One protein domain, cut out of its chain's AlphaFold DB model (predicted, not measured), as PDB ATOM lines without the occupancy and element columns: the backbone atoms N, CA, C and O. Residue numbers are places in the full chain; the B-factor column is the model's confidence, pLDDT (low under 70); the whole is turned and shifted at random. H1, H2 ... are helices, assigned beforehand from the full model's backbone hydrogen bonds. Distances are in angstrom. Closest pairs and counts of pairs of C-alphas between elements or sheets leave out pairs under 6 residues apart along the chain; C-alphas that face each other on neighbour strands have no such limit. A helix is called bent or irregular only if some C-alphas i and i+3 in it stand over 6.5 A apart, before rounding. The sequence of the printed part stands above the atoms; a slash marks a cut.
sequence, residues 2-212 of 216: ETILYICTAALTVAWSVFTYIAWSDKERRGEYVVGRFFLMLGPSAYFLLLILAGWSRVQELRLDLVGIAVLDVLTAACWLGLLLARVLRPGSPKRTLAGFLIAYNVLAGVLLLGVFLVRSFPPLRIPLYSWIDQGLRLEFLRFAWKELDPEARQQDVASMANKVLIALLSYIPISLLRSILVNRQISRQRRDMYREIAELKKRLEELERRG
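What this domain is: This is residues 2 to 212 of the 216 residues of an uncharacterized protein of Spirochaetes bacterium GWB1_66_5 (UniProt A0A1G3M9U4). Five helices, H1, H2, H3, H4 and H7, make an up-and-down bundle, each running against the one before it, and the long H8 carries on past H7 as a straight arm that makes much of the length; residues 191 to 212, of which 191 to 211 belong to H8, stick out from the bundle. The small helices H5 and H6 lie at the other end. The printed part has 211 residues and eight named helices, H1 to H8 in order, with no named strand: the class is all helix. It is loose, with a radius of gyration of the C-alphas of 23.4 A, and spans 88 by 40 by 29 A.

How they stand to each other: H1, residues 2 to 25, and H2, residues 35 to 54, form a helical hairpin: residues 41 to 48 of H2 touch H1, the closest C-alphas being those of Ser 17 and Met 41, 5.7 A apart, at a shallow tilt of 6 degrees, opposite ways. H2 has a kink of 46 degrees near residue 42 and is irregular, with C-alphas 41 and 44 7.1 A apart. H3, residues 64 to 89, touches H2 with residues 64 to 72 alone, closest at the C-alphas of Leu 51 and Asp 65, 5.2 A. H4, residues 94 to 121, touches H3 at a shallow tilt of 14 degrees, opposite ways, closest at the C-alphas of Leu 64 and Val 116, 6.5 A. H5, residues 123 to 136, touches H4 only at the corner, at the C-alphas of Val 119 and Leu 125, 5.3 A. H6, residues 140 to 147, is close to H5 but not clearly touching, with the C-alphas of Gly 136 and Leu 142 6.9 A apart. H7, residues 158 to 170, touches H2 with residues 164 to 169 alone, closest at the C-alphas of Leu 49 and Ala 168, 5.7 A. H8, residues 172 to 211, touches H1 with residues 172 to 179 alone, closest at the C-alphas of Val 14 and Ile 175, 6.1 A, at a shallow tilt of 10 degrees, the same way. Every O i to N i+4 pair is within hydrogen-bond range in H1, H3, H4, H6, H7 and H8, against 14 of 16 in H2 and 8 of 10 in H5.

Where its parts are: H1 begins at C-alpha 2, (97.916, 74.453, 119.418), and is 34.6 A long; H3 is 36.7 A and H4 40.1 A. H8 is 57.9 A long and ends at C-alpha 211, (49.083, 131.954, 108.177).

The domain as a whole: The C-alphas of Glu 152 and Gly 212 are the two farthest apart, 89.5 A. The printed part has no cut and no long link. The mean pLDDT of the printed part is 73.9; 77 residues are under 70, among them 24 to 42, 136 to 161 and 174 to 189.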
ATOM      1  N   GLU A   2      99.232  74.648 120.027       63.34
ATOM      2  CA  GLU A   2      97.916  74.453 119.418       63.34
ATOM      3  C   GLU A   2      96.821  75.418 119.928       63.34
ATOM      4  O   GLU A   2      96.177  76.100 119.141       63.34
ATOM      5  N   THR A   3      96.632  75.526 121.247       69.50
ATOM      6  CA  THR A   3      95.647  76.440 121.853       69.50
ATOM      7  C   THR A   3      95.859  77.897 121.434       69.50
ATOM      8  O   THR A   3      94.888  78.632 121.309       69.50
ATOM      9  N   ILE A   4      97.104  78.304 121.167       74.12
ATOM     10  CA  ILE A   4      97.440  79.648 120.683       74.12
ATOM     11  C   ILE A   4      96.882  79.850 119.277       74.12
ATOM     12  O   ILE A   4      96.298  80.896 119.037       74.12
ATOM     13  N   LEU A   5      96.967  78.856 118.386       76.06
ATOM     14  CA  LEU A   5      96.345  78.942 117.059       76.06
ATOM     15  C   LEU A   5      94.832  79.132 117.177       76.06
ATOM     16  O   LEU A   5      94.313  80.086 116.616       76.06
ATOM     17  N   TYR A   6      94.136  78.334 117.995       78.56
ATOM     18  CA  TYR A   6      92.694  78.532 118.216       78.56
ATOM     19  C   TYR A   6      92.363  79.906 118.812       78.56
ATOM     20  O   TYR A   6      91.354  80.501 118.443       78.56
ATOM     21  N   ILE A   7      93.194  80.423 119.724       80.12
ATOM     22  CA  ILE A   7      93.024  81.768 120.291       80.12
ATOM     23  C   ILE A   7      93.246  82.842 119.217       80.12
ATOM     24  O   ILE A   7      92.449  83.774 119.124       80.12
ATOM     25  N   CYS A   8      94.281  82.712 118.385       83.19
ATOM     26  CA  CYS A   8      94.566  83.626 117.280       83.19
ATOM     27  C   CYS A   8      93.434  83.627 116.249       83.19
ATOM     28  O   CYS A   8      92.949  84.696 115.885       83.19
ATOM     29  N   THR A   9      92.953  82.453 115.845       84.81
ATOM     30  CA  THR A   9      91.801  82.302 114.951       84.81
ATOM     31  C   THR A   9      90.542  82.901 115.567       84.81
ATOM     32  O   THR A   9      89.807  83.623 114.894       84.81
ATOM     33  N   ALA A  10      90.295  82.678 116.864       82.69
ATOM     34  CA  ALA A  10      89.175  83.298 117.567       82.69
ATOM     35  C   ALA A  10      89.293  84.831 117.552       82.69
ATOM     36  O   ALA A  10      88.326  85.517 117.227       82.69
ATOM     37  N   ALA A  11      90.477  85.380 117.834       84.19
ATOM     38  CA  ALA A  11      90.724  86.817 117.784       84.19
ATOM     39  C   ALA A  11      90.529  87.390 116.370       84.19
ATOM     40  O   ALA A  11      89.868  88.419 116.218       84.19
ATOM     41  N   LEU A  12      91.029  86.706 115.335       86.31
ATOM     42  CA  LEU A  12      90.847  87.088 113.933       86.31
ATOM     43  C   LEU A  12      89.366  87.068 113.538       86.31
ATOM     44  O   LEU A  12      88.872  88.007 112.915       86.31
ATOM     45  N   THR A  13      88.638  86.039 113.969       84.81
ATOM     46  CA  THR A  13      87.194  85.879 113.764       84.81
ATOM     47  C   THR A  13      86.409  87.030 114.398       84.81
ATOM     48  O   THR A  13      85.524  87.611 113.756       84.81
ATOM     49  N   VAL A  14      86.749  87.412 115.636       83.06
ATOM     50  CA  VAL A  14      86.148  88.577 116.302       83.06
ATOM     51  C   VAL A  14      86.492  89.860 115.548       83.06
ATOM     52  O   VAL A  14      85.586  90.627 115.222       83.06
ATOM     53  N   ALA A  15      87.766  90.090 115.221       85.38
ATOM     54  CA  ALA A  15      88.214  91.295 114.523       85.38
ATOM     55  C   ALA A  15      87.512  91.469 113.168       85.38
ATOM     56  O   ALA A  15      87.006  92.552 112.861       85.38
ATOM     57  N   TRP A  16      87.403  90.391 112.395       84.56
ATOM     58  CA  TRP A  16      86.677  90.363 111.132       84.56
ATOM     59  C   TRP A  16      85.189  90.684 111.311       84.56
ATOM     60  O   TRP A  16      84.638  91.536 110.608       84.56
ATOM     61  N   SER A  17      84.529  90.056 112.284       80.69
ATOM     62  CA  SER A  17      83.104  90.281 112.568       80.69
ATOM     63  C   SER A  17      82.828  91.731 112.984       80.69
ATOM     64  O   SER A  17      81.854  92.347 112.552       80.69
ATOM     65  N   VAL A  18      83.726  92.324 113.771       79.44
ATOM     66  CA  VAL A  18      83.641  93.730 114.187       79.44
ATOM     67  C   VAL A  18      83.891  94.669 113.008       79.44
ATOM     68  O   VAL A  18      83.126  95.613 112.799       79.44
ATOM     69  N   PHE A  19      84.925  94.405 112.206       81.56
ATOM     70  CA  PHE A  19      85.240  95.199 111.021       81.56
ATOM     71  C   PHE A  19      84.074  95.215 110.032       81.56
ATOM     72  O   PHE A  19      83.665  96.284 109.580       81.56
ATOM     73  N   THR A  20      83.517  94.044 109.718       77.25
ATOM     74  CA  THR A  20      82.389  93.901 108.788       77.25
ATOM     75  C   THR A  20      81.132  94.586 109.316       77.25
ATOM     76  O   THR A  20      80.450  95.272 108.551       77.25
ATOM     77  N   TYR A  21      80.871  94.505 110.623       74.50
ATOM     78  CA  TYR A  21      79.782  95.243 111.254       74.50
ATOM     79  C   TYR A  21      79.961  96.763 111.115       74.50
ATOM     80  O   TYR A  21      79.059  97.441 110.622       74.50
ATOM     81  N   ILE A  22      81.125  97.314 111.482       74.06
ATOM     82  CA  ILE A  22      81.392  98.762 111.401       74.06
ATOM     83  C   ILE A  22      81.303  99.245 109.950       74.06
ATOM     84  O   ILE A  22      80.591 100.210 109.663       74.06
ATOM     85  N   ALA A  23      81.978  98.530 109.044       73.94
ATOM     86  CA  ALA A  23      82.003  98.768 107.605       73.94
ATOM     87  C   ALA A  23      80.609  98.918 106.992       73.94
ATOM     88  O   ALA A  23      80.411  99.714 106.072       73.94
ATOM     89  N   TRP A  24      79.669  98.121 107.489       69.38
ATOM     90  CA  TRP A  24      78.294  98.104 107.031       69.38
ATOM     91  C   TRP A  24      77.446  99.182 107.733       69.38
ATOM     92  O   TRP A  24      76.677  99.889 107.080       69.38
ATOM     93  N   SER A  25      77.627  99.360 109.049       61.91
ATOM     94  CA  SER A  25      76.837 100.257 109.911       61.91
ATOM     95  C   SER A  25      76.939 101.745 109.547       61.91
ATOM     96  O   SER A  25      75.978 102.494 109.722       61.91
ATOM     97  N   ASP A  26      78.083 102.173 109.011       59.16
ATOM     98  CA  ASP A  26      78.380 103.583 108.732       59.16
ATOM     99  C   ASP A  26      77.575 104.139 107.537       59.16
ATOM    100  O   ASP A  26      77.441 105.348 107.359       59.16
ATOM    101  N   LYS A  27      76.987 103.262 106.705       55.84
ATOM    102  CA  LYS A  27      76.359 103.643 105.421       55.84
ATOM    103  C   LYS A  27      74.860 103.349 105.304       55.84
ATOM    104  O   LYS A  27      74.281 103.551 104.230       55.84
ATOM    105  N   GLU A  28      74.215 102.919 106.385       52.94
ATOM    106  CA  GLU A  28      72.762 102.718 106.466       52.94
ATOM    107  C   GLU A  28      72.185 103.459 107.674       52.94
ATOM    108  O   GLU A  28      71.949 102.890 108.733       52.94
ATOM    109  N   ARG A  29      71.901 104.756 107.501       51.59
ATOM    110  CA  ARG A  29      71.123 105.526 108.487       51.59
ATOM    111  C   ARG A  29      69.644 105.101 108.561       51.59
ATOM    112  O   ARG A  29      68.987 105.460 109.535       51.59
ATOM    113  N   ARG A  30      69.101 104.374 107.567       43.84
ATOM    114  CA  ARG A  30      67.645 104.111 107.453       43.84
ATOM    115  C   ARG A  30      67.226 102.738 106.879       43.84
ATOM    116  O   ARG A  30      66.054 102.556 106.596       43.84
ATOM    117  N   GLY A  31      68.132 101.773 106.698       45.97
ATOM    118  CA  GLY A  31      67.815 100.503 106.015       45.97
ATOM    119  C   GLY A  31      67.752  99.289 106.944       45.97
ATOM    120  O   GLY A  31      68.800  98.801 107.363       45.97
ATOM    121  N   GLU A  32      66.528  98.838 107.212       46.00
ATOM    122  CA  GLU A  32      66.021  97.635 107.905       46.00
ATOM    123  C   GLU A  32      66.972  96.460 108.207       46.00
ATOM    124  O   GLU A  32      67.936  96.171 107.501       46.00
ATOM    125  N   TYR A  33      66.629  95.731 109.274       51.03
ATOM    126  CA  TYR A  33      67.190  94.447 109.696       51.03
ATOM    127  C   TYR A  33      67.074  93.373 108.594       51.03
ATOM    128  O   TYR A  33      66.180  92.532 108.612       51.03
ATOM    129  N   VAL A  34      67.997  93.352 107.633       55.62
ATOM    130  CA  VAL A  34      68.051  92.259 106.653       55.62
ATOM    131  C   VAL A  34      68.724  91.054 107.309       55.62
ATOM    132  O   VAL A  34      69.919  91.087 107.600       55.62
ATOM    133  N   VAL A  35      67.964  89.978 107.529       55.12
ATOM    134  CA  VAL A  35      68.414  88.685 108.088       55.12
ATOM    135  C   VAL A  35      69.695  88.166 107.412       55.12
ATOM    136  O   VAL A  35      70.577  87.635 108.082       55.12
ATOM    137  N   GLY A  36      69.873  88.417 106.111       59.06
ATOM    138  CA  GLY A  36      71.102  88.085 105.380       59.06
ATOM    139  C   GLY A  36      72.379  88.729 105.947       59.06
ATOM    140  O   GLY A  36      73.441  88.116 105.891       59.06
ATOM    141  N   ARG A  37      72.294  89.911 106.579       63.81
ATOM    142  CA  ARG A  37      73.442  90.553 107.255       63.81
ATOM    143  C   ARG A  37      73.942  89.715 108.426       63.81
ATOM    144  O   ARG A  37      75.140  89.650 108.669       63.81
ATOM    145  N   PHE A  38      73.021  89.073 109.139       61.44
ATOM    146  CA  PHE A  38      73.339  88.259 110.304       61.44
ATOM    147  C   PHE A  38      74.070  86.977 109.903       61.44
ATOM    148  O   PHE A  38      75.103  86.662 110.485       61.44
ATOM    149  N   PHE A  39      73.602  86.301 108.853       63.25
ATOM    150  CA  PHE A  39      74.269  85.111 108.323       63.25
ATOM    151  C   PHE A  39      75.678  85.413 107.805       63.25
ATOM    152  O   PHE A  39      76.616  84.691 108.129       63.25
ATOM    153  N   LEU A  40      75.849  86.518 107.073       64.44
ATOM    154  CA  LEU A  40      77.153  86.895 106.518       64.44
ATOM    155  C   LEU A  40      78.174  87.303 107.592       64.44
ATOM    156  O   LEU A  40      79.372  87.147 107.369       64.44
ATOM    157  N   MET A  41      77.714  87.815 108.740       66.19
ATOM    158  CA  MET A  41      78.572  88.187 109.874       66.19
ATOM    159  C   MET A  41      78.885  87.005 110.796       66.19
ATOM    160  O   MET A  41      79.960  86.973 111.382       66.19
ATOM    161  N   LEU A  42      77.973  86.038 110.925       69.31
ATOM    162  CA  LEU A  42      78.175  84.854 111.767       69.31
ATOM    163  C   LEU A  42      78.955  83.724 111.101       69.31
ATOM    164  O   LEU A  42      79.478  82.867 111.814       69.31
ATOM    165  N   GLY A  43      79.031  83.718 109.767       72.81
ATOM    166  CA  GLY A  43      79.739  82.702 108.987       72.81
ATOM    167  C   GLY A  43      81.108  82.331 109.572       72.81
ATOM    168  O   GLY A  43      81.275  81.185 109.970       72.81
ATOM    169  N   PRO A  44      82.051  83.277 109.731       74.69
ATOM    170  CA  PRO A  44      83.391  83.019 110.268       74.69
ATOM    171  C   PRO A  44      83.409  82.211 111.578       74.69
ATOM    172  O   PRO A  44      84.090  81.191 111.665       74.69
ATOM    173  N   SER A  45      82.609  82.607 112.578       76.69
ATOM    174  CA  SER A  45      82.513  81.893 113.861       76.69
ATOM    175  C   SER A  45      81.861  80.518 113.719       76.69
ATOM    176  O   SER A  45      82.294  79.561 114.360       76.69
ATOM    177  N   ALA A  46      80.834  80.401 112.873       80.75
ATOM    178  CA  ALA A  46      80.178  79.128 112.600       80.75
ATOM    179  C   ALA A  46      81.129  78.152 111.891       80.75
ATOM    180  O   ALA A  46      81.210  76.984 112.266       80.75
ATOM    181  N   TYR A  47      81.898  78.633 110.913       85.25
ATOM    182  CA  TYR A  47      82.882  77.841 110.186       85.25
ATOM    183  C   TYR A  47      84.032  77.405 111.088       85.25
ATOM    184  O   TYR A  47      84.413  76.238 111.057       85.25
ATOM    185  N   PHE A  48      84.520  78.295 111.954       83.81
ATOM    186  CA  PHE A  48      85.530  77.959 112.953       83.81
ATOM    187  C   PHE A  48      85.068  76.823 113.879       83.81
ATOM    188  O   PHE A  48      85.783  75.839 114.073       83.81
ATOM    189  N   LEU A  49      83.834  76.909 114.386       83.88
ATOM    190  CA  LEU A  49      83.253  75.877 115.242       83.88
ATOM    191  C   LEU A  49      83.060  74.545 114.497       83.88
ATOM    192  O   LEU A  49      83.377  73.483 115.034       83.88
ATOM    193  N   LEU A  50      82.593  74.588 113.246       84.62
ATOM    194  CA  LEU A  50      82.435  73.394 112.413       84.62
ATOM    195  C   LEU A  50      83.776  72.724 112.091       84.62
ATOM    196  O   LEU A  50      83.848  71.499 112.100       84.62
ATOM    197  N   LEU A  51      84.845  73.495 111.867       84.12
ATOM    198  CA  LEU A  51      86.190  72.958 111.636       84.12
ATOM    199  C   LEU A  51      86.754  72.256 112.875       84.12
ATOM    200  O   LEU A  51      87.310  71.165 112.752       84.12
ATOM    201  N   ILE A  52      86.545  72.823 114.070       81.94
ATOM    202  CA  ILE A  52      86.897  72.168 115.342       81.94
ATOM    203  C   ILE A  52      86.193  70.812 115.462       81.94
ATOM    204  O   ILE A  52      86.829  69.801 115.759       81.94
ATOM    205  N   LEU A  53      84.887  70.762 115.180       79.88
ATOM    206  CA  LEU A  53      84.104  69.521 115.208       79.88
ATOM    207  C   LEU A  53      84.549  68.527 114.119       79.88
ATOM    208  O   LEU A  53      84.589  67.313 114.346       79.88
ATOM    209  N   ALA A  54      84.929  69.029 112.945       75.06
ATOM    210  CA  ALA A  54      85.397  68.218 111.831       75.06
ATOM    211  C   ALA A  54      86.765  67.562 112.088       75.06
ATOM    212  O   ALA A  54      87.002  66.471 111.574       75.06
ATOM    213  N   GLY A  55      87.639  68.131 112.923       68.19
ATOM    214  CA  GLY A  55      88.905  67.484 113.308       68.19
ATOM    215  C   GLY A  55      88.804  66.464 114.442       68.19
ATOM    216  O   GLY A  55      89.787  65.802 114.750       68.19
ATOM    217  N   TRP A  56      87.630  66.296 115.056       66.38
ATOM    218  CA  TRP A  56      87.452  65.431 116.231       66.38
ATOM    219  C   TRP A  56      87.476  63.915 115.936       66.38
ATOM    220  O   TRP A  56      87.524  63.113 116.864       66.38
ATOM    221  N   SER A  57      87.404  63.461 114.674       57.59
ATOM    222  CA  SER A  57      87.378  62.010 114.411       57.59
ATOM    223  C   SER A  57      88.699  61.330 114.758       57.59
ATOM    224  O   SER A  57      89.762  61.814 114.383       57.59
ATOM    225  N   ARG A  58      88.585  60.136 115.353       50.31
ATOM    226  CA  ARG A  58      89.636  59.198 115.797       50.31
ATOM    227  C   ARG A  58      90.671  58.744 114.749       50.31
ATOM    228  O   ARG A  58      91.379  57.780 115.012       50.31
ATOM    229  N   VAL A  59      90.759  59.345 113.561       52.19
ATOM    230  CA  VAL A  59      91.681  58.846 112.528       52.19
ATOM    231  C   VAL A  59      93.006  59.600 112.606       52.19
ATOM    232  O   VAL A  59      93.120  60.741 112.172       52.19
ATOM    233  N   GLN A  60      93.967  58.938 113.249       52.62
ATOM    234  CA  GLN A  60      95.166  59.450 113.920       52.62
ATOM    235  C   GLN A  60      96.309  59.990 113.038       52.62
ATOM    236  O   GLN A  60      97.397  60.188 113.558       52.62
ATOM    237  N   GLU A  61      96.114  60.290 111.755       58.69
ATOM    238  CA  GLU A  61      97.259  60.648 110.887       58.69
ATOM    239  C   GLU A  61      97.294  62.109 110.424       58.69
ATOM    240  O   GLU A  61      98.368  62.632 110.141       58.69
ATOM    241  N   LEU A  62      96.154  62.811 110.370       65.62
ATOM    242  CA  LEU A  62      96.127  64.196 109.894       65.62
ATOM    243  C   LEU A  62      95.110  65.048 110.649       65.62
ATOM    244  O   LEU A  62      93.908  64.773 110.665       65.62
ATOM    245  N   ARG A  63      95.601  66.144 111.228       72.81
ATOM    246  CA  ARG A  63      94.794  67.128 111.950       72.81
ATOM    247  C   ARG A  63      94.067  68.076 111.004       72.81
ATOM    248  O   ARG A  63      94.487  69.204 110.755       72.81
ATOM    249  N   LEU A  64      92.959  67.579 110.463       76.25
ATOM    250  CA  LEU A  64      92.113  68.294 109.506       76.25
ATOM    251  C   LEU A  64      91.511  69.592 110.069       76.25
ATOM    252  O   LEU A  64      91.262  70.518 109.303       76.25
ATOM    253  N   ASP A  65      91.311  69.680 111.387       75.69
ATOM    254  CA  ASP A  65      90.909  70.922 112.054       75.69
ATOM    255  C   ASP A  65      91.958  72.019 111.894       75.69
ATOM    256  O   ASP A  65      91.616  73.125 111.496       75.69
ATOM    257  N   LEU A  66      93.227  71.717 112.169       78.38
ATOM    258  CA  LEU A  66      94.314  72.695 112.092       78.38
ATOM    259  C   LEU A  66      94.573  73.149 110.658       78.38
ATOM    260  O   LEU A  66      94.719  74.344 110.415       78.38
ATOM    261  N   VAL A  67      94.571  72.210 109.708       79.69
ATOM    262  CA  VAL A  67      94.691  72.534 108.279       79.69
ATOM    263  C   VAL A  67      93.525  73.419 107.845       79.69
ATOM    264  O   VAL A  67      93.732  74.461 107.228       79.69
ATOM    265  N   GLY A  68      92.297  73.049 108.216       83.31
ATOM    266  CA  GLY A  68      91.116  73.841 107.899       83.31
ATOM    267  C   GLY A  68      91.156  75.238 108.519       83.31
ATOM    268  O   GLY A  68      90.837  76.211 107.844       83.31
ATOM    269  N   ILE A  69      91.588  75.357 109.775       85.12
ATOM    270  CA  ILE A  69      91.715  76.637 110.480       85.12
ATOM    271  C   ILE A  69      92.768  77.528 109.824       85.12
ATOM    272  O   ILE A  69      92.487  78.690 109.550       85.12
ATOM    273  N   ALA A  70      93.941  76.984 109.498       84.06
ATOM    274  CA  ALA A  70      94.991  77.742 108.828       84.06
ATOM    275  C   ALA A  70      94.515  78.284 107.469       84.06
ATOM    276  O   ALA A  70      94.726  79.455 107.153       84.06
ATOM    277  N   VAL A  71      93.813  77.462 106.679       86.38
ATOM    278  CA  VAL A  71      93.246  77.903 105.396       86.38
ATOM    279  C   VAL A  71      92.148  78.952 105.604       86.38
ATOM    280  O   VAL A  71      92.097  79.932 104.857       86.38
ATOM    281  N   LEU A  72      91.296  78.795 106.623       88.31
ATOM    282  CA  LEU A  72      90.263  79.777 106.963       88.31
ATOM    283  C   LEU A  72      90.872  81.126 107.379       88.31
ATOM    284  O   LEU A  72      90.365  82.173 106.972       88.31
ATOM    285  N   ASP A  73      91.964  81.118 108.143       87.69
ATOM    286  CA  ASP A  73      92.670  82.328 108.570       87.69
ATOM    287  C   ASP A  73      93.291  83.058 107.375       87.69
ATOM    288  O   ASP A  73      93.100  84.268 107.223       87.69
ATOM    289  N   VAL A  74      93.943  82.324 106.466       88.06
ATOM    290  CA  VAL A  74      94.475  82.882 105.210       88.06
ATOM    291  C   VAL A  74      93.352  83.468 104.356       88.06
ATOM    292  O   VAL A  74      93.479  84.588 103.859       88.06
ATOM    293  N   LEU A  75      92.230  82.758 104.218       89.25
ATOM    294  CA  LEU A  75      91.064  83.238 103.476       89.25
ATOM    295  C   LEU A  75      90.496  84.526 104.092       89.25
ATOM    296  O   LEU A  75      90.169  85.472 103.372       89.25
ATOM    297  N   THR A  76      90.405  84.578 105.421       87.50
ATOM    298  CA  THR A  76      89.912  85.743 106.165       87.50
ATOM    299  C   THR A  76      90.845  86.939 105.977       87.50
ATOM    300  O   THR A  76      90.387  88.029 105.627       87.50
ATOM    301  N   ALA A  77      92.158  86.736 106.112       88.19
ATOM    302  CA  ALA A  77      93.164  87.772 105.894       88.19
ATOM    303  C   ALA A  77      93.173  88.281 104.443       88.19
ATOM    304  O   ALA A  77      93.172  89.491 104.213       88.19
ATOM    305  N   ALA A  78      93.109  87.380 103.457       88.81
ATOM    306  CA  ALA A  78      93.064  87.731 102.039       88.81
ATOM    307  C   ALA A  78      91.802  88.530 101.685       88.81
ATOM    308  O   ALA A  78      91.876  89.539 100.981       88.81
ATOM    309  N   CYS A  79      90.644  88.126 102.216       88.19
ATOM    310  CA  CYS A  79      89.394  88.854 102.027       88.19
ATOM    311  C   CYS A  79      89.458  90.251 102.666       88.19
ATOM    312  O   CYS A  79      89.004  91.235 102.075       88.19
ATOM    313  N   TRP A  80      90.086  90.369 103.839       87.38
ATOM    314  CA  TRP A  80      90.279  91.653 104.510       87.38
ATOM    315  C   TRP A  80      91.190  92.589 103.729       87.38
ATOM    316  O   TRP A  80      90.818  93.740 103.486       87.38
ATOM    317  N   LEU A  81      92.332  92.085 103.262       88.19
ATOM    318  CA  LEU A  81      93.256  92.832 102.418       88.19
ATOM    319  C   LEU A  81      92.576  93.280 101.116       88.19
ATOM    320  O   LEU A  81      92.665  94.448 100.739       88.19
ATOM    321  N   GLY A  82      91.829  92.378 100.471       87.38
ATOM    322  CA  GLY A  82      91.061  92.670  99.262       87.38
ATOM    323  C   GLY A  82      90.020  93.769  99.476       87.38
ATOM    324  O   GLY A  82      89.904  94.677  98.654       87.38
ATOM    325  N   LEU A  83      89.315  93.757 100.611       86.00
ATOM    326  CA  LEU A  83      88.371  94.814 100.980       86.00
ATOM    327  C   LEU A  83      89.054  96.163 101.222       86.00
ATOM    328  O   LEU A  83      88.523  97.195 100.802       86.00
ATOM    329  N   LEU A  84      90.206  96.178 101.895       85.06
ATOM    330  CA  LEU A  84      90.980  97.400 102.128       85.06
ATOM    331  C   LEU A  84      91.486  97.986 100.805       85.06
ATOM    332  O   LEU A  84      91.259  99.165 100.534       85.06
ATOM    333  N   LEU A  85      92.066  97.153  99.939       86.44
ATOM    334  CA  LEU A  85      92.507  97.540  98.598       86.44
ATOM    335  C   LEU A  85      91.349  98.063  97.747       86.44
ATOM    336  O   LEU A  85      91.457  99.115  97.122       86.44
ATOM    337  N   ALA A  86      90.209  97.374  97.751       84.56
ATOM    338  CA  ALA A  86      89.062  97.783  96.954       84.56
ATOM    339  C   ALA A  86      88.464  99.118  97.426       84.56
ATOM    340  O   ALA A  86      87.962  99.883  96.603       84.56
ATOM    341  N   ARG A  87      88.552  99.438  98.726       78.06
ATOM    342  CA  ARG A  87      88.176 100.763  99.246       78.06
ATOM    343  C   ARG A  87      89.090 101.872  98.744       78.06
ATOM    344  O   ARG A  87      88.586 102.950  98.447       78.06
ATOM    345  N   VAL A  88      90.392 101.608  98.656       82.31
ATOM    346  CA  VAL A  88      91.383 102.569  98.149       82.31
ATOM    347  C   VAL A  88      91.216 102.773  96.640       82.31
ATOM    348  O   VAL A  88      91.188 103.904  96.172       82.31
ATOM    349  N   LEU A  89      91.051 101.686  95.881       80.06
ATOM    350  CA  LEU A  89      91.062 101.714  94.414       80.06
ATOM    351  C   LEU A  89      89.712 102.071  93.777       80.06
ATOM    352  O   LEU A  89      89.678 102.623  92.680       80.06
ATOM    353  N   ARG A  90      88.582 101.725  94.408       68.44
ATOM    354  CA  ARG A  90      87.234 101.950  93.853       68.44
ATOM    355  C   ARG A  90      86.270 102.477  94.924       68.44
ATOM    356  O   ARG A  90      85.392 101.741  95.386       68.44
ATOM    357  N   PRO A  91      86.352 103.773  95.276       69.88
ATOM    358  CA  PRO A  91      85.485 104.371  96.295       69.88
ATOM    359  C   PRO A  91      84.008 104.483  95.872       69.88
ATOM    360  O   PRO A  91      83.151 104.709  96.725       69.88
ATOM    361  N   GLY A  92      83.690 104.307  94.581       63.84
ATOM    362  CA  GLY A  92      82.370 104.597  94.002       63.84
ATOM    363  C   GLY A  92      81.234 103.620  94.340       63.84
ATOM    364  O   GLY A  92      80.075 104.025  94.331       63.84
ATOM    365  N   SER A  93      81.510 102.351  94.679       66.12
ATOM    366  CA  SER A  93      80.451 101.352  94.966       66.12
ATOM    367  C   SER A  93      80.743 100.436  96.169       66.12
ATOM    368  O   SER A  93      80.659  99.209  96.063       66.12
ATOM    369  N   PRO A  94      81.032 100.994  97.355       70.94
ATOM    370  CA  PRO A  94      81.570 100.254  98.498       70.94
ATOM    371  C   PRO A  94      80.612  99.182  99.036       70.94
ATOM    372  O   PRO A  94      81.066  98.195  99.604       70.94
ATOM    373  N   LYS A  95      79.296  99.348  98.835       73.25
ATOM    374  CA  LYS A  95      78.270  98.393  99.284       73.25
ATOM    375  C   LYS A  95      78.288  97.095  98.480       73.25
ATOM    376  O   LYS A  95      78.366  96.020  99.063       73.25
ATOM    377  N   ARG A  96      78.241  97.197  97.145       76.19
ATOM    378  CA  ARG A  96      78.280  96.029  96.248       76.19
ATOM    379  C   ARG A  96      79.598  95.285  96.387       76.19
ATOM    380  O   ARG A  96      79.599  94.063  96.423       76.19
ATOM    381  N   THR A  97      80.691  96.025  96.547       80.38
ATOM    382  CA  THR A  97      82.009  95.446  96.796       80.38
ATOM    383  C   THR A  97      82.038  94.697  98.129       80.38
ATOM    384  O   THR A  97      82.373  93.521  98.142       80.38
ATOM    385  N   LEU A  98      81.605  95.320  99.235       80.69
ATOM    386  CA  LEU A  98      81.555  94.658 100.543       80.69
ATOM    387  C   LEU A  98      80.673  93.401 100.525       80.69
ATOM    388  O   LEU A  98      81.106  92.350 100.984       80.69
ATOM    389  N   ALA A  99      79.470  93.492  99.956       79.81
ATOM    390  CA  ALA A  99      78.567  92.354  99.819       79.81
ATOM    391  C   ALA A  99      79.174  91.239  98.953       79.81
ATOM    392  O   ALA A  99      79.127  90.079  99.344       79.81
ATOM    393  N   GLY A 100      79.789  91.584  97.818       82.44
ATOM    394  CA  GLY A 100      80.437  90.621  96.927       82.44
ATOM    395  C   GLY A 100      81.576  89.863  97.608       82.44
ATOM    396  O   GLY A 100      81.614  88.639  97.539       82.44
ATOM    397  N   PHE A 101      82.450  90.565  98.335       85.94
ATOM    398  CA  PHE A 101      83.526  89.941  99.112       85.94
ATOM    399  C   PHE A 101      82.991  89.056 100.242       85.94
ATOM    400  O   PHE A 101      83.501  87.959 100.443       85.94
ATOM    401  N   LEU A 102      81.940  89.485 100.949       84.44
ATOM    402  CA  LEU A 102      81.307  88.661 101.983       84.44
ATOM    403  C   LEU A 102      80.673  87.395 101.395       84.44
ATOM    404  O   LEU A 102      80.844  86.317 101.960       84.44
ATOM    405  N   ILE A 103      79.976  87.497 100.263       84.44
ATOM    406  CA  ILE A 103      79.398  86.336  99.575       84.44
ATOM    407  C   ILE A 103      80.513  85.388  99.127       84.44
ATOM    408  O   ILE A 103      80.462  84.205  99.449       84.44
ATOM    409  N   ALA A 104      81.544  85.907  98.453       87.94
ATOM    410  CA  ALA A 104      82.680  85.112  97.997       87.94
ATOM    411  C   ALA A 104      83.386  84.404  99.161       87.94
ATOM    412  O   ALA A 104      83.664  83.212  99.074       87.94
ATOM    413  N   TYR A 105      83.605  85.108 100.276       88.38
ATOM    414  CA  TYR A 105      84.167  84.532 101.494       88.38
ATOM    415  C   TYR A 105      83.331  83.361 102.018       88.38
ATOM    416  O   TYR A 105      83.877  82.292 102.266       88.38
ATOM    417  N   ASN A 106      82.013  83.535 102.155       87.88
ATOM    418  CA  ASN A 106      81.139  82.481 102.679       87.88
ATOM    419  C   ASN A 106      81.066  81.275 101.727       87.88
ATOM    420  O   ASN A 106      81.069  80.137 102.188       87.88
ATOM    421  N   VAL A 107      81.062  81.502 100.407       89.19
ATOM    422  CA  VAL A 107      81.138  80.419  99.412       89.19
ATOM    423  C   VAL A 107      82.453  79.655  99.551       89.19
ATOM    424  O   VAL A 107      82.434  78.433  99.664       89.19
ATOM    425  N   LEU A 108      83.590  80.353  99.601       90.88
ATOM    426  CA  LEU A 108      84.909  79.729  99.735       90.88
ATOM    427  C   LEU A 108      85.064  78.984 101.066       90.88
ATOM    428  O   LEU A 108      85.580  77.870 101.083       90.88
ATOM    429  N   ALA A 109      84.566  79.546 102.168       88.94
ATOM    430  CA  ALA A 109      84.570  78.889 103.472       88.94
ATOM    431  C   ALA A 109      83.643  77.658 103.505       88.94
ATOM    432  O   ALA A 109      83.991  76.634 104.091       88.94
ATOM    433  N   GLY A 110      82.492  77.716 102.826       87.75
ATOM    434  CA  GLY A 110      81.610  76.564 102.637       87.75
ATOM    435  C   GLY A 110      82.264  75.453 101.809       87.75
ATOM    436  O   GLY A 110      82.193  74.286 102.188       87.75
ATOM    437  N   VAL A 111      82.959  75.809 100.725       90.88
ATOM    438  CA  VAL A 111      83.744  74.864  99.908       90.88
ATOM    439  C   VAL A 111      84.874  74.243 100.727       90.88
ATOM    440  O   VAL A 111      85.079  73.033 100.652       90.88
ATOM    441  N   LEU A 112      85.569  75.032 101.550       89.25
ATOM    442  CA  LEU A 112      86.595  74.535 102.466       89.25
ATOM    443  C   LEU A 112      86.018  73.504 103.441       89.25
ATOM    444  O   LEU A 112      86.570  72.415 103.573       89.25
ATOM    445  N   LEU A 113      84.894  73.818 104.090       88.12
ATOM    446  CA  LEU A 113      84.217  72.892 104.998       88.12
ATOM    447  C   LEU A 113      83.794  71.603 104.300       88.12
ATOM    448  O   LEU A 113      84.012  70.519 104.840       88.12
ATOM    449  N   LEU A 114      83.223  71.715 103.100       88.62
ATOM    450  CA  LEU A 114      82.852  70.559 102.297       88.62
ATOM    451  C   LEU A 114      84.085  69.714 101.956       88.62
ATOM    452  O   LEU A 114      84.049  68.499 102.116       88.62
ATOM    453  N   GLY A 115      85.189  70.347 101.556       86.00
ATOM    454  CA  GLY A 115      86.460  69.679 101.277       86.00
ATOM    455  C   GLY A 115      87.019  68.951 102.499       86.00
ATOM    456  O   GLY A 115      87.334  67.766 102.417       86.00
ATOM    457  N   VAL A 116      87.062  69.614 103.658       84.88
ATOM    458  CA  VAL A 116      87.486  69.008 104.931       84.88
ATOM    459  C   VAL A 116      86.594  67.817 105.289       84.88
ATOM    460  O   VAL A 116      87.093  66.756 105.670       84.88
ATOM    461  N   PHE A 117      85.277  67.949 105.119       83.75
ATOM    462  CA  PHE A 117      84.325  66.877 105.394       83.75
ATOM    463  C   PHE A 117      84.445  65.702 104.410       83.75
ATOM    464  O   PHE A 117      84.325  64.544 104.820       83.75
ATOM    465  N   LEU A 118      84.736  65.971 103.135       85.00
ATOM    466  CA  LEU A 118      85.001  64.953 102.118       85.00
ATOM    467  C   LEU A 118      86.294  64.194 102.424       85.00
ATOM    468  O   LEU A 118      86.275  62.969 102.465       85.00
ATOM    469  N   VAL A 119      87.394  64.889 102.726       82.06
ATOM    470  CA  VAL A 119      88.671  64.253 103.104       82.06
ATOM    471  C   VAL A 119      88.530  63.437 104.393       82.06
ATOM    472  O   VAL A 119      89.113  62.356 104.539       82.06
ATOM    473  N   ARG A 120      87.717  63.922 105.336       78.25
ATOM    474  CA  ARG A 120      87.366  63.169 106.542       78.25
ATOM    475  C   ARG A 120      86.622  61.882 106.188       78.25
ATOM    476  O   ARG A 120      86.995  60.825 106.692       78.25
ATOM    477  N   SER A 121      85.594  61.974 105.347       80.88
ATOM    478  CA  SER A 121      84.698  60.857 105.014       80.88
ATOM    479  C   SER A 121      85.320  59.838 104.053       80.88
ATOM    480  O   SER A 121      84.954  58.668 104.098       80.88
ATOM    481  N   PHE A 122      86.282  60.253 103.223       80.62
ATOM    482  CA  PHE A 122      86.920  59.419 102.203       80.62
ATOM    483  C   PHE A 122      88.434  59.285 102.451       80.62
ATOM    484  O   PHE A 122      89.209  60.151 102.036       80.62
ATOM    485  N   PRO A 123      88.892  58.173 103.065       72.00
ATOM    486  CA  PRO A 123      90.312  57.908 103.314       72.00
ATOM    487  C   PRO A 123      91.252  58.056 102.099       72.00
ATOM    488  O   PRO A 123      92.339  58.602 102.285       72.00
ATOM    489  N   PRO A 124      90.868  57.677 100.857       78.88
ATOM    490  CA  PRO A 124      91.743  57.818  99.688       78.88
ATOM    491  C   PRO A 124      92.152  59.262  99.367       78.88
ATOM    492  O   PRO A 124      93.209  59.478  98.786       78.88
ATOM    493  N   LEU A 125      91.354  60.262  99.767       77.56
ATOM    494  CA  LEU A 125      91.658  61.682  99.537       77.56
ATOM    495  C   LEU A 125      92.725  62.235 100.494       77.56
ATOM    496  O   LEU A 125      93.224  63.341 100.294       77.56
ATOM    497  N   ARG A 126      93.103  61.483 101.531       74.06
ATOM    498  CA  ARG A 126      94.101  61.919 102.518       74.06
ATOM    499  C   ARG A 126      95.527  61.788 102.001       74.06
ATOM    500  O   ARG A 126      96.355  62.635 102.305       74.06
ATOM    501  N   ILE A 127      95.785  60.772 101.182       72.19
ATOM    502  CA  ILE A 127      97.086  60.509 100.555       72.19
ATOM    503  C   ILE A 127      97.525  61.686  99.662       72.19
ATOM    504  O   ILE A 127      98.615  62.219  99.888       72.19
ATOM    505  N   PRO A 128      96.704  62.168  98.701       74.75
ATOM    506  CA  PRO A 128      97.081  63.331  97.909       74.75
ATOM    507  C   PRO A 128      97.207  64.582  98.783       74.75
ATOM    508  O   PRO A 128      98.153  65.342  98.594       74.75
ATOM    509  N   LEU A 129      96.344  64.771  99.787       72.81
ATOM    510  CA  LEU A 129      96.449  65.914 100.697       72.81
ATOM    511  C   LEU A 129      97.784  65.926 101.458       72.81
ATOM    512  O   LEU A 129      98.427  66.968 101.533       72.81
ATOM    513  N   TYR A 130      98.229  64.776 101.966       71.94
ATOM    514  CA  TYR A 130      99.522  64.648 102.635       71.94
ATOM    515  C   TYR A 130     100.677  64.976 101.685       71.94
ATOM    516  O   TYR A 130     101.557  65.748 102.043       71.94
ATOM    517  N   SER A 131     100.638  64.466 100.449       73.12
ATOM    518  CA  SER A 131     101.673  64.765  99.448       73.12
ATOM    519  C   SER A 131     101.737  66.252  99.073       73.12
ATOM    520  O   SER A 131     102.822  66.794  98.889       73.12
ATOM    521  N   TRP A 132     100.586  66.931  99.012       72.88
ATOM    522  CA  TRP A 132     100.501  68.369  98.757       72.88
ATOM    523  C   TRP A 132     101.027  69.189  99.930       72.88
ATOM    524  O   TRP A 132     101.746  70.165  99.722       72.88
ATOM    525  N   ILE A 133     100.684  68.790 101.157       71.00
ATOM    526  CA  ILE A 133     101.222  69.404 102.369       71.00
ATOM    527  C   ILE A 133     102.740  69.217 102.386       71.00
ATOM    528  O   ILE A 133     103.450  70.209 102.451       71.00
ATOM    529  N   ASP A 134     103.247  67.995 102.216       69.25
ATOM    530  CA  ASP A 134     104.685  67.703 102.194       69.25
ATOM    531  C   ASP A 134     105.435  68.500 101.113       69.25
ATOM    532  O   ASP A 134     106.490  69.077 101.372       69.25
ATOM    533  N   GLN A 135     104.854  68.639  99.917       70.38
ATOM    534  CA  GLN A 135     105.399  69.506  98.867       70.38
ATOM    535  C   GLN A 135     105.389  70.989  99.258       70.38
ATOM    536  O   GLN A 135     106.373  71.685  99.011       70.38
ATOM    537  N   GLY A 136     104.322  71.478  99.897       61.62
ATOM    538  CA  GLY A 136     104.240  72.847 100.412       61.62
ATOM    539  C   GLY A 136     105.236  73.120 101.545       61.62
ATOM    540  O   GLY A 136     105.824  74.196 101.609       61.62
ATOM    541  N   LEU A 137     105.508  72.123 102.388       60.28
ATOM    542  CA  LEU A 137     106.481  72.178 103.485       60.28
ATOM    543  C   LEU A 137     107.939  72.219 103.029       60.28
ATOM    544  O   LEU A 137     108.826  72.479 103.844       60.28
ATOM    545  N   ARG A 138     108.206  72.016 101.735       59.25
ATOM    546  CA  ARG A 138     109.531  72.270 101.152       59.25
ATOM    547  C   ARG A 138     109.874  73.761 101.101       59.25
ATOM    548  O   ARG A 138     111.044  74.096 100.957       59.25
ATOM    549  N   LEU A 139     108.891  74.652 101.252       58.97
ATOM    550  CA  LEU A 139     109.124  76.079 101.473       58.97
ATOM    551  C   LEU A 139     109.509  76.295 102.946       58.97
ATOM    552  O   LEU A 139     108.718  76.013 103.847       58.97
ATOM    553  N   GLU A 140     110.712  76.817 103.201       54.53
ATOM    554  CA  GLU A 140     111.292  76.939 104.552       54.53
ATOM    555  C   GLU A 140     110.381  77.666 105.560       54.53
ATOM    556  O   GLU A 140     110.306  77.275 106.725       54.53
ATOM    557  N   PHE A 141     109.613  78.661 105.101       54.06
ATOM    558  CA  PHE A 141     108.629  79.387 105.912       54.06
ATOM    559  C   PHE A 141     107.485  78.489 106.420       54.06
ATOM    560  O   PHE A 141     107.093  78.564 107.585       54.06
ATOM    561  N   LEU A 142     106.964  77.608 105.560       54.28
ATOM    562  CA  LEU A 142     105.882  76.685 105.912       54.28
ATOM    563  C   LEU A 142     106.389  75.540 106.793       54.28
ATOM    564  O   LEU A 142     105.663  75.069 107.665       54.28
ATOM    565  N   ARG A 143     107.657  75.147 106.631       54.97
ATOM    566  CA  ARG A 143     108.311  74.134 107.465       54.97
ATOM    567  C   ARG A 143     108.434  74.568 108.926       54.97
ATOM    568  O   ARG A 143     108.212  73.746 109.808       54.97
ATOM    569  N   PHE A 144     108.751  75.841 109.183       51.88
ATOM    570  CA  PHE A 144     108.773  76.401 110.540       51.88
ATOM    571  C   PHE A 144     107.376  76.372 111.172       51.88
ATOM    572  O   PHE A 144     107.209  75.834 112.261       51.88
ATOM    573  N   ALA A 145     106.359  76.846 110.443       55.72
ATOM    574  CA  ALA A 145     104.976  76.807 110.912       55.72
ATOM    575  C   ALA A 145     104.507  75.371 111.218       55.72
ATOM    576  O   ALA A 145     103.860  75.142 112.233       55.72
ATOM    577  N   TRP A 146     104.872  74.392 110.385       59.31
ATOM    578  CA  TRP A 146     104.438  73.001 110.535       59.31
ATOM    579  C   TRP A 146     105.190  72.201 111.596       59.31
ATOM    580  O   TRP A 146     104.584  71.388 112.284       59.31
ATOM    581  N   LYS A 147     106.494  72.445 111.773       53.38
ATOM    582  CA  LYS A 147     107.296  71.830 112.843       53.38
ATOM    583  C   LYS A 147     106.814  72.263 114.234       53.38
ATOM    584  O   LYS A 147     106.934  71.515 115.194       53.38
ATOM    585  N   GLU A 148     106.212  73.445 114.336       50.09
ATOM    586  CA  GLU A 148     105.542  73.934 115.550       50.09
ATOM    587  C   GLU A 148     104.150  73.292 115.779       50.09
ATOM    588  O   GLU A 148     103.582  73.362 116.873       50.09
ATOM    589  N   LEU A 149     103.586  72.690 114.728       52.28
ATOM    590  CA  LEU A 149     102.261  72.066 114.628       52.28
ATOM    591  C   LEU A 149     102.323  70.523 114.750       52.28
ATOM    592  O   LEU A 149     101.300  69.859 114.565       52.28
ATOM    593  N   ASP A 150     103.503  69.977 115.064       49.62
ATOM    594  CA  ASP A 150     103.829  68.547 115.055       49.62
ATOM    595  C   ASP A 150     102.880  67.717 115.960       49.62
ATOM    596  O   ASP A 150     102.767  67.987 117.164       49.62
ATOM    597  N   PRO A 151     102.144  66.730 115.405       51.44
ATOM    598  CA  PRO A 151     101.104  65.973 116.108       51.44
ATOM    599  C   PRO A 151     101.613  64.898 117.079       51.44
ATOM    600  O   PRO A 151     100.786  64.272 117.744       51.44
ATOM    601  N   GLU A 152     102.927  64.679 117.210       47.09
ATOM    602  CA  GLU A 152     103.475  63.611 118.069       47.09
ATOM    603  C   GLU A 152     103.170  63.792 119.569       47.09
ATOM    604  O   GLU A 152     103.255  62.846 120.351       47.09
ATOM    605  N   ALA A 153     102.723  64.979 119.990       48.84
ATOM    606  CA  ALA A 153     102.402  65.268 121.380       48.84
ATOM    607  C   ALA A 153     100.910  65.575 121.596       48.84
ATOM    608  O   ALA A 153     100.561  66.743 121.764       48.84
ATOM    609  N   ARG A 154     100.032  64.554 121.667       52.56
ATOM    610  CA  ARG A 154      98.975  64.436 122.715       52.56
ATOM    611  C   ARG A 154      97.897  63.383 122.461       52.56
ATOM    612  O   ARG A 154      97.340  63.260 121.376       52.56
ATOM    613  N   GLN A 155      97.490  62.751 123.565       49.16
ATOM    614  CA  GLN A 155      96.214  62.048 123.708       49.16
ATOM    615  C   GLN A 155      95.029  62.990 123.417       49.16
ATOM    616  O   GLN A 155      94.975  64.126 123.894       49.16
ATOM    617  N   GLN A 156      94.067  62.498 122.633       55.12
ATOM    618  CA  GLN A 156      92.790  63.159 122.357       55.12
ATOM    619  C   GLN A 156      91.912  63.163 123.618       55.12
ATOM    620  O   GLN A 156      91.038  62.315 123.780       55.12
ATOM    621  N   ASP A 157      92.153  64.110 124.522       61.97
ATOM    622  CA  ASP A 157      91.372  64.257 125.750       61.97
ATOM    623  C   ASP A 157      90.091  65.070 125.515       61.97
ATOM    624  O   ASP A 157      90.115  66.155 124.921       61.97
ATOM    625  N   VAL A 158      88.963  64.581 126.035       63.09
ATOM    626  CA  VAL A 158      87.649  65.255 125.965       63.09
ATOM    627  C   VAL A 158      87.720  66.676 126.535       63.09
ATOM    628  O   VAL A 158      87.114  67.597 125.988       63.09
ATOM    629  N   ALA A 159      88.539  66.882 127.570       63.97
ATOM    630  CA  ALA A 159      88.790  68.191 128.166       63.97
ATOM    631  C   ALA A 159      89.460  69.181 127.193       63.97
ATOM    632  O   ALA A 159      89.104  70.359 127.159       63.97
ATOM    633  N   SER A 160      90.392  68.712 126.355       67.06
ATOM    634  CA  SER A 160      91.066  69.549 125.351       67.06
ATOM    635  C   SER A 160      90.081  70.045 124.291       67.06
ATOM    636  O   SER A 160      90.095  71.214 123.907       67.06
ATOM    637  N   MET A 161      89.162  69.183 123.861       69.81
ATOM    638  CA  MET A 161      88.112  69.550 122.911       69.81
ATOM    639  C   MET A 161      87.066  70.471 123.501       69.81
ATOM    640  O   MET A 161      86.704  71.454 122.858       69.81
ATOM    641  N   ALA A 162      86.623  70.192 124.727       71.38
ATOM    642  CA  ALA A 162      85.735  71.087 125.450       71.38
ATOM    643  C   ALA A 162      86.339  72.494 125.516       71.38
ATOM    644  O   ALA A 162      85.646  73.458 125.219       71.38
ATOM    645  N   ASN A 163      87.645  72.611 125.778       75.62
ATOM    646  CA  ASN A 163      88.332  73.897 125.801       75.62
ATOM    647  C   ASN A 163      88.355  74.591 124.423       75.62
ATOM    648  O   ASN A 163      88.090  75.784 124.331       75.62
ATOM    649  N   LYS A 164      88.600  73.866 123.324       76.38
ATOM    650  CA  LYS A 164      88.558  74.439 121.960       76.38
ATOM    651  C   LYS A 164      87.164  74.901 121.555       76.38
ATOM    652  O   LYS A 164      87.007  75.989 121.008       76.38
ATOM    653  N   VAL A 165      86.151  74.078 121.828       76.56
ATOM    654  CA  VAL A 165      84.748  74.426 121.585       76.56
ATOM    655  C   VAL A 165      84.366  75.631 122.437       76.56
ATOM    656  O   VAL A 165      83.741  76.552 121.926       76.56
ATOM    657  N   LEU A 166      84.803  75.674 123.699       77.06
ATOM    658  CA  LEU A 166      84.612  76.825 124.571       77.06
ATOM    659  C   LEU A 166      85.262  78.073 123.969       77.06
ATOM    660  O   LEU A 166      84.600  79.094 123.894       77.06
ATOM    661  N   ILE A 167      86.500  78.004 123.471       77.31
ATOM    662  CA  ILE A 167      87.172  79.131 122.798       77.31
ATOM    663  C   ILE A 167      86.359  79.612 121.583       77.31
ATOM    664  O   ILE A 167      86.133  80.814 121.427       77.31
ATOM    665  N   ALA A 168      85.863  78.694 120.752       74.81
ATOM    666  CA  ALA A 168      85.038  79.045 119.598       74.81
ATOM    667  C   ALA A 168      83.691  79.661 119.994       74.81
ATOM    668  O   ALA A 168      83.287  80.668 119.416       74.81
ATOM    669  N   LEU A 169      83.020  79.126 121.013       76.62
ATOM    670  CA  LEU A 169      81.777  79.691 121.540       76.62
ATOM    671  C   LEU A 169      82.015  81.042 122.225       76.62
ATOM    672  O   LEU A 169      81.237  81.974 122.037       76.62
ATOM    673  N   LEU A 170      83.110  81.187 122.971       76.06
ATOM    674  CA  LEU A 170      83.491  82.436 123.622       76.06
ATOM    675  C   LEU A 170      83.826  83.520 122.603       76.06
ATOM    676  O   LEU A 170      83.580  84.681 122.903       76.06
ATOM    677  N   SER A 171      84.272  83.183 121.385       72.19
ATOM    678  CA  SER A 171      84.414  84.170 120.301       72.19
ATOM    679  C   SER A 171      83.090  84.878 119.966       72.19
ATOM    680  O   SER A 171      83.089  86.029 119.535       72.19
ATOM    681  N   TYR A 172      81.947  84.248 120.254       72.81
ATOM    682  CA  TYR A 172      80.617  84.806 120.016       72.81
ATOM    683  C   TYR A 172      80.223  85.896 121.023       72.81
ATOM    684  O   TYR A 172      79.480  86.820 120.684       72.81
ATOM    685  N   ILE A 173      80.716  85.818 122.264       70.38
ATOM    686  CA  ILE A 173      80.346  86.758 123.333       70.38
ATOM    687  C   ILE A 173      80.808  88.190 123.005       70.38
ATOM    688  O   ILE A 173      79.959  89.086 123.005       70.38
ATOM    689  N   PRO A 174      82.086  88.444 122.650       65.81
ATOM    690  CA  PRO A 174      82.545  89.761 122.219       65.81
ATOM    691  C   PRO A 174      81.782  90.282 121.002       65.81
ATOM    692  O   PRO A 174      81.435  91.461 120.965       65.81
ATOM    693  N   ILE A 175      81.476  89.412 120.033       69.31
ATOM    694  CA  ILE A 175      80.721  89.775 118.824       69.31
ATOM    695  C   ILE A 175      79.317  90.265 119.205       69.31
ATOM    696  O   ILE A 175      78.879  91.327 118.757       69.31
ATOM    697  N   SER A 176      78.623  89.526 120.073       67.38
ATOM    698  CA  SER A 176      77.278  89.871 120.542       67.38
ATOM    699  C   SER A 176      77.261  91.146 121.397       67.38
ATOM    700  O   SER A 176      76.411  92.016 121.195       67.38
ATOM    701  N   LEU A 177      78.231  91.309 122.305       69.75
ATOM    702  CA  LEU A 177      78.371  92.505 123.145       69.75
ATOM    703  C   LEU A 177      78.682  93.758 122.321       69.75
ATOM    704  O   LEU A 177      78.045  94.796 122.496       69.75
ATOM    705  N   LEU A 178      79.631  93.680 121.389       67.56
ATOM    706  CA  LEU A 178      79.954  94.813 120.521       67.56
ATOM    707  C   LEU A 178      78.761  95.192 119.649       67.56
ATOM    708  O   LEU A 178      78.468  96.378 119.487       67.56
ATOM    709  N   ARG A 179      78.012  94.199 119.163       66.81
ATOM    710  CA  ARG A 179      76.760  94.443 118.453       66.81
ATOM    711  C   ARG A 179      75.749  95.175 119.329       66.81
ATOM    712  O   ARG A 179      75.191  96.164 118.867       66.81
ATOM    713  N   SER A 180      75.497  94.732 120.561       65.56
ATOM    714  CA  SER A 180      74.497  95.372 121.428       65.56
ATOM    715  C   SER A 180      74.857  96.832 121.729       65.56
ATOM    716  O   SER A 180      74.005  97.715 121.625       65.56
ATOM    717  N   ILE A 181      76.139  97.109 121.984       68.94
ATOM    718  CA  ILE A 181      76.655  98.463 122.220       68.94
ATOM    719  C   ILE A 181      76.487  99.336 120.972       68.94
ATOM    720  O   ILE A 181      76.019 100.477 121.063       68.94
ATOM    721  N   LEU A 182      76.864  98.828 119.799       66.38
ATOM    722  CA  LEU A 182      76.812  99.604 118.563       66.38
ATOM    723  C   LEU A 182      75.374  99.824 118.069       66.38
ATOM    724  O   LEU A 182      75.046 100.942 117.668       66.38
ATOM    725  N   VAL A 183      74.495  98.825 118.197       65.88
ATOM    726  CA  VAL A 183      73.057  98.960 117.915       65.88
ATOM    727  C   VAL A 183      72.425  99.993 118.849       65.88
ATOM    728  O   VAL A 183      71.731 100.890 118.375       65.88
ATOM    729  N   ASN A 184      72.721  99.960 120.153       64.94
ATOM    730  CA  ASN A 184      72.219 100.975 121.087       64.94
ATOM    731  C   ASN A 184      72.674 102.390 120.709       64.94
ATOM    732  O   ASN A 184      71.887 103.340 120.765       64.94
ATOM    733  N   ARG A 185      73.929 102.549 120.271       67.19
ATOM    734  CA  ARG A 185      74.434 103.837 119.774       67.19
ATOM    735  C   ARG A 185      73.707 104.288 118.505       67.19
ATOM    736  O   ARG A 185      73.409 105.476 118.384       67.19
ATOM    737  N   GLN A 186      73.404 103.375 117.584       66.88
ATOM    738  CA  GLN A 186      72.629 103.683 116.378       66.88
ATOM    739  C   GLN A 186      71.191 104.090 116.710       66.88
ATOM    740  O   GLN A 186      70.754 105.149 116.264       66.88
ATOM    741  N   ILE A 187      70.492 103.326 117.555       65.81
ATOM    742  CA  ILE A 187      69.120 103.626 117.992       65.81
ATOM    743  C   ILE A 187      69.069 104.980 118.712       65.81
ATOM    744  O   ILE A 187      68.179 105.786 118.458       65.81
ATOM    745  N   SER A 188      70.050 105.282 119.567       69.31
ATOM    746  CA  SER A 188      70.164 106.587 120.236       69.31
ATOM    747  C   SER A 188      70.326 107.751 119.250       69.31
ATOM    748  O   SER A 188      69.776 108.834 119.465       69.31
ATOM    749  N   ARG A 189      71.088 107.564 118.165       69.81
ATOM    750  CA  ARG A 189      71.234 108.577 117.105       69.81
ATOM    751  C   ARG A 189      69.944 108.719 116.293       69.81
ATOM    752  O   ARG A 189      69.476 109.837 116.130       69.81
ATOM    753  N   GLN A 190      69.330 107.608 115.882       70.19
ATOM    754  CA  GLN A 190      68.059 107.618 115.151       70.19
ATOM    755  C   GLN A 190      66.933 108.278 115.947       70.19
ATOM    756  O   GLN A 190      66.209 109.099 115.397       70.19
ATOM    757  N   ARG A 191      66.815 107.989 117.250       75.19
ATOM    758  CA  ARG A 191      65.836 108.663 118.116       75.19
ATOM    759  C   ARG A 191      66.046 110.174 118.115       75.19
ATOM    760  O   ARG A 191      65.080 110.908 117.965       75.19
ATOM    761  N   ARG A 192      67.292 110.644 118.246       80.06
ATOM    762  CA  ARG A 192      67.609 112.083 118.216       80.06
ATOM    763  C   ARG A 192      67.222 112.741 116.893       80.06
ATOM    764  O   ARG A 192      66.648 113.824 116.923       80.06
ATOM    765  N   ASP A 193      67.506 112.095 115.767       80.69
ATOM    766  CA  ASP A 193      67.138 112.614 114.446       80.69
ATOM    767  C   ASP A 193      65.611 112.641 114.261       80.69
ATOM    768  O   ASP A 193      65.066 113.649 113.823       80.69
ATOM    769  N   MET A 194      64.905 111.595 114.698       79.19
ATOM    770  CA  MET A 194      63.440 111.535 114.659       79.19
ATOM    771  C   MET A 194      62.792 112.617 115.536       79.19
ATOM    772  O   MET A 194      61.846 113.270 115.109       79.19
ATOM    773  N   TYR A 195      63.319 112.867 116.740       87.25
ATOM    774  CA  TYR A 195      62.833 113.962 117.589       87.25
ATOM    775  C   TYR A 195      63.043 115.338 116.945       87.25
ATOM    776  O   TYR A 195      62.193 116.211 117.105       87.25
ATOM    777  N   ARG A 196      64.140 115.532 116.200       87.94
ATOM    778  CA  ARG A 196      64.379 116.769 115.440       87.94
ATOM    779  C   ARG A 196      63.388 116.930 114.292       87.94
ATOM    780  O   ARG A 196      62.813 118.004 114.172       87.94
ATOM    781  N   GLU A 197      63.142 115.877 113.510       87.75
ATOM    782  CA  GLU A 197      62.142 115.905 112.431       87.75
ATOM    783  C   GLU A 197      60.733 116.184 112.976       87.75
ATOM    784  O   GLU A 197      60.019 117.019 112.428       87.75
ATOM    785  N   ILE A 198      60.349 115.566 114.100       89.12
ATOM    786  CA  ILE A 198      59.063 115.838 114.764       89.12
ATOM    787  C   ILE A 198      58.977 117.302 115.217       89.12
ATOM    788  O   ILE A 198      57.938 117.937 115.037       89.12
ATOM    789  N   ALA A 199      60.044 117.850 115.802       91.38
ATOM    790  CA  ALA A 199      60.075 119.248 116.229       91.38
ATOM    791  C   ALA A 199      59.975 120.215 115.036       91.38
ATOM    792  O   ALA A 199      59.257 121.211 115.108       91.38
ATOM    793  N   GLU A 200      60.646 119.905 113.927       92.75
ATOM    794  CA  GLU A 200      60.582 120.702 112.703       92.75
ATOM    795  C   GLU A 200      59.186 120.655 112.064       92.75
ATOM    796  O   GLU A 200      58.646 121.695 111.687       92.75
ATOM    797  N   LEU A 201      58.561 119.474 112.003       91.12
ATOM    798  CA  LEU A 201      57.193 119.309 111.510       91.12
ATOM    799  C   LEU A 201      56.179 120.063 112.373       91.12
ATOM    800  O   LEU A 201      55.325 120.750 111.821       91.12
ATOM    801  N   LYS A 202      56.301 119.997 113.708       92.19
ATOM    802  CA  LYS A 202      55.451 120.779 114.620       92.19
ATOM    803  C   LYS A 202      55.562 122.276 114.352       92.19
ATOM    804  O   LYS A 202      54.543 122.945 114.237       92.19
ATOM    805  N   LYS A 203      56.786 122.783 114.178       91.75
ATOM    806  CA  LYS A 203      57.018 124.199 113.881       91.75
ATOM    807  C   LYS A 203      56.384 124.622 112.549       91.75
ATOM    808  O   LYS A 203      55.748 125.668 112.486       91.75
ATOM    809  N   ARG A 204      56.509 123.801 111.500       89.88
ATOM    810  CA  ARG A 204      55.849 124.062 110.206       89.88
ATOM    811  C   ARG A 204      54.324 124.064 110.329       89.88
ATOM    812  O   ARG A 204      53.671 124.855 109.660       89.88
ATOM    813  N   LEU A 205      53.767 123.196 111.172       89.00
ATOM    814  CA  LEU A 205      52.327 123.114 111.408       89.00
ATOM    815  C   LEU A 205      51.809 124.368 112.129       89.00
ATOM    816  O   LEU A 205      50.847 124.970 111.668       89.00
ATOM    817  N   GLU A 206      52.516 124.831 113.164       90.56
ATOM    818  CA  GLU A 206      52.216 126.099 113.848       90.56
ATOM    819  C   GLU A 206      52.334 127.315 112.911       90.56
ATOM    820  O   GLU A 206      51.536 128.250 112.987       90.56
ATOM    821  N   GLU A 207      53.317 127.328 112.004       87.69
ATOM    822  CA  GLU A 207      53.465 128.390 110.998       87.69
ATOM    823  C   GLU A 207      52.319 128.391 109.973       87.69
ATOM    824  O   GLU A 207      51.874 129.465 109.560       87.69
ATOM    825  N   LEU A 208      51.821 127.213 109.580       83.62
ATOM    826  CA  LEU A 208      50.664 127.072 108.691       83.62
ATOM    827  C   LEU A 208      49.358 127.481 109.382       83.62
ATOM    828  O   LEU A 208      48.572 128.215 108.790       83.62
ATOM    829  N   GLU A 209      49.154 127.086 110.641       82.38
ATOM    830  CA  GLU A 209      48.001 127.519 111.444       82.38
ATOM    831  C   GLU A 209      47.978 129.042 111.627       82.38
ATOM    832  O   GLU A 209      46.921 129.664 111.520       82.38
ATOM    833  N   ARG A 210      49.143 129.674 111.824       82.19
ATOM    834  CA  ARG A 210      49.251 131.140 111.944       82.19
ATOM    835  C   ARG A 210      49.005 131.896 110.643       82.19
ATOM    836  O   ARG A 210      48.601 133.053 110.703       82.19
ATOM    837  N   ARG A 211      49.286 131.297 109.482       77.62
ATOM    838  CA  ARG A 211      49.083 131.954 108.177       77.62
ATOM    839  C   ARG A 211      47.629 131.929 107.703       77.62
ATOM    840  O   ARG A 211      47.300 132.716 106.822       77.62
ATOM    841  N   GLY A 212      46.774 131.102 108.311       69.69
ATOM    842  CA  GLY A 212      45.385 130.920 107.886       69.69
ATOM    843  C   GLY A 212      45.271 130.266 106.496       69.69
ATOM    844  O   GLY A 212      46.257 130.197 105.757       69.69
TER     845      GLY A 212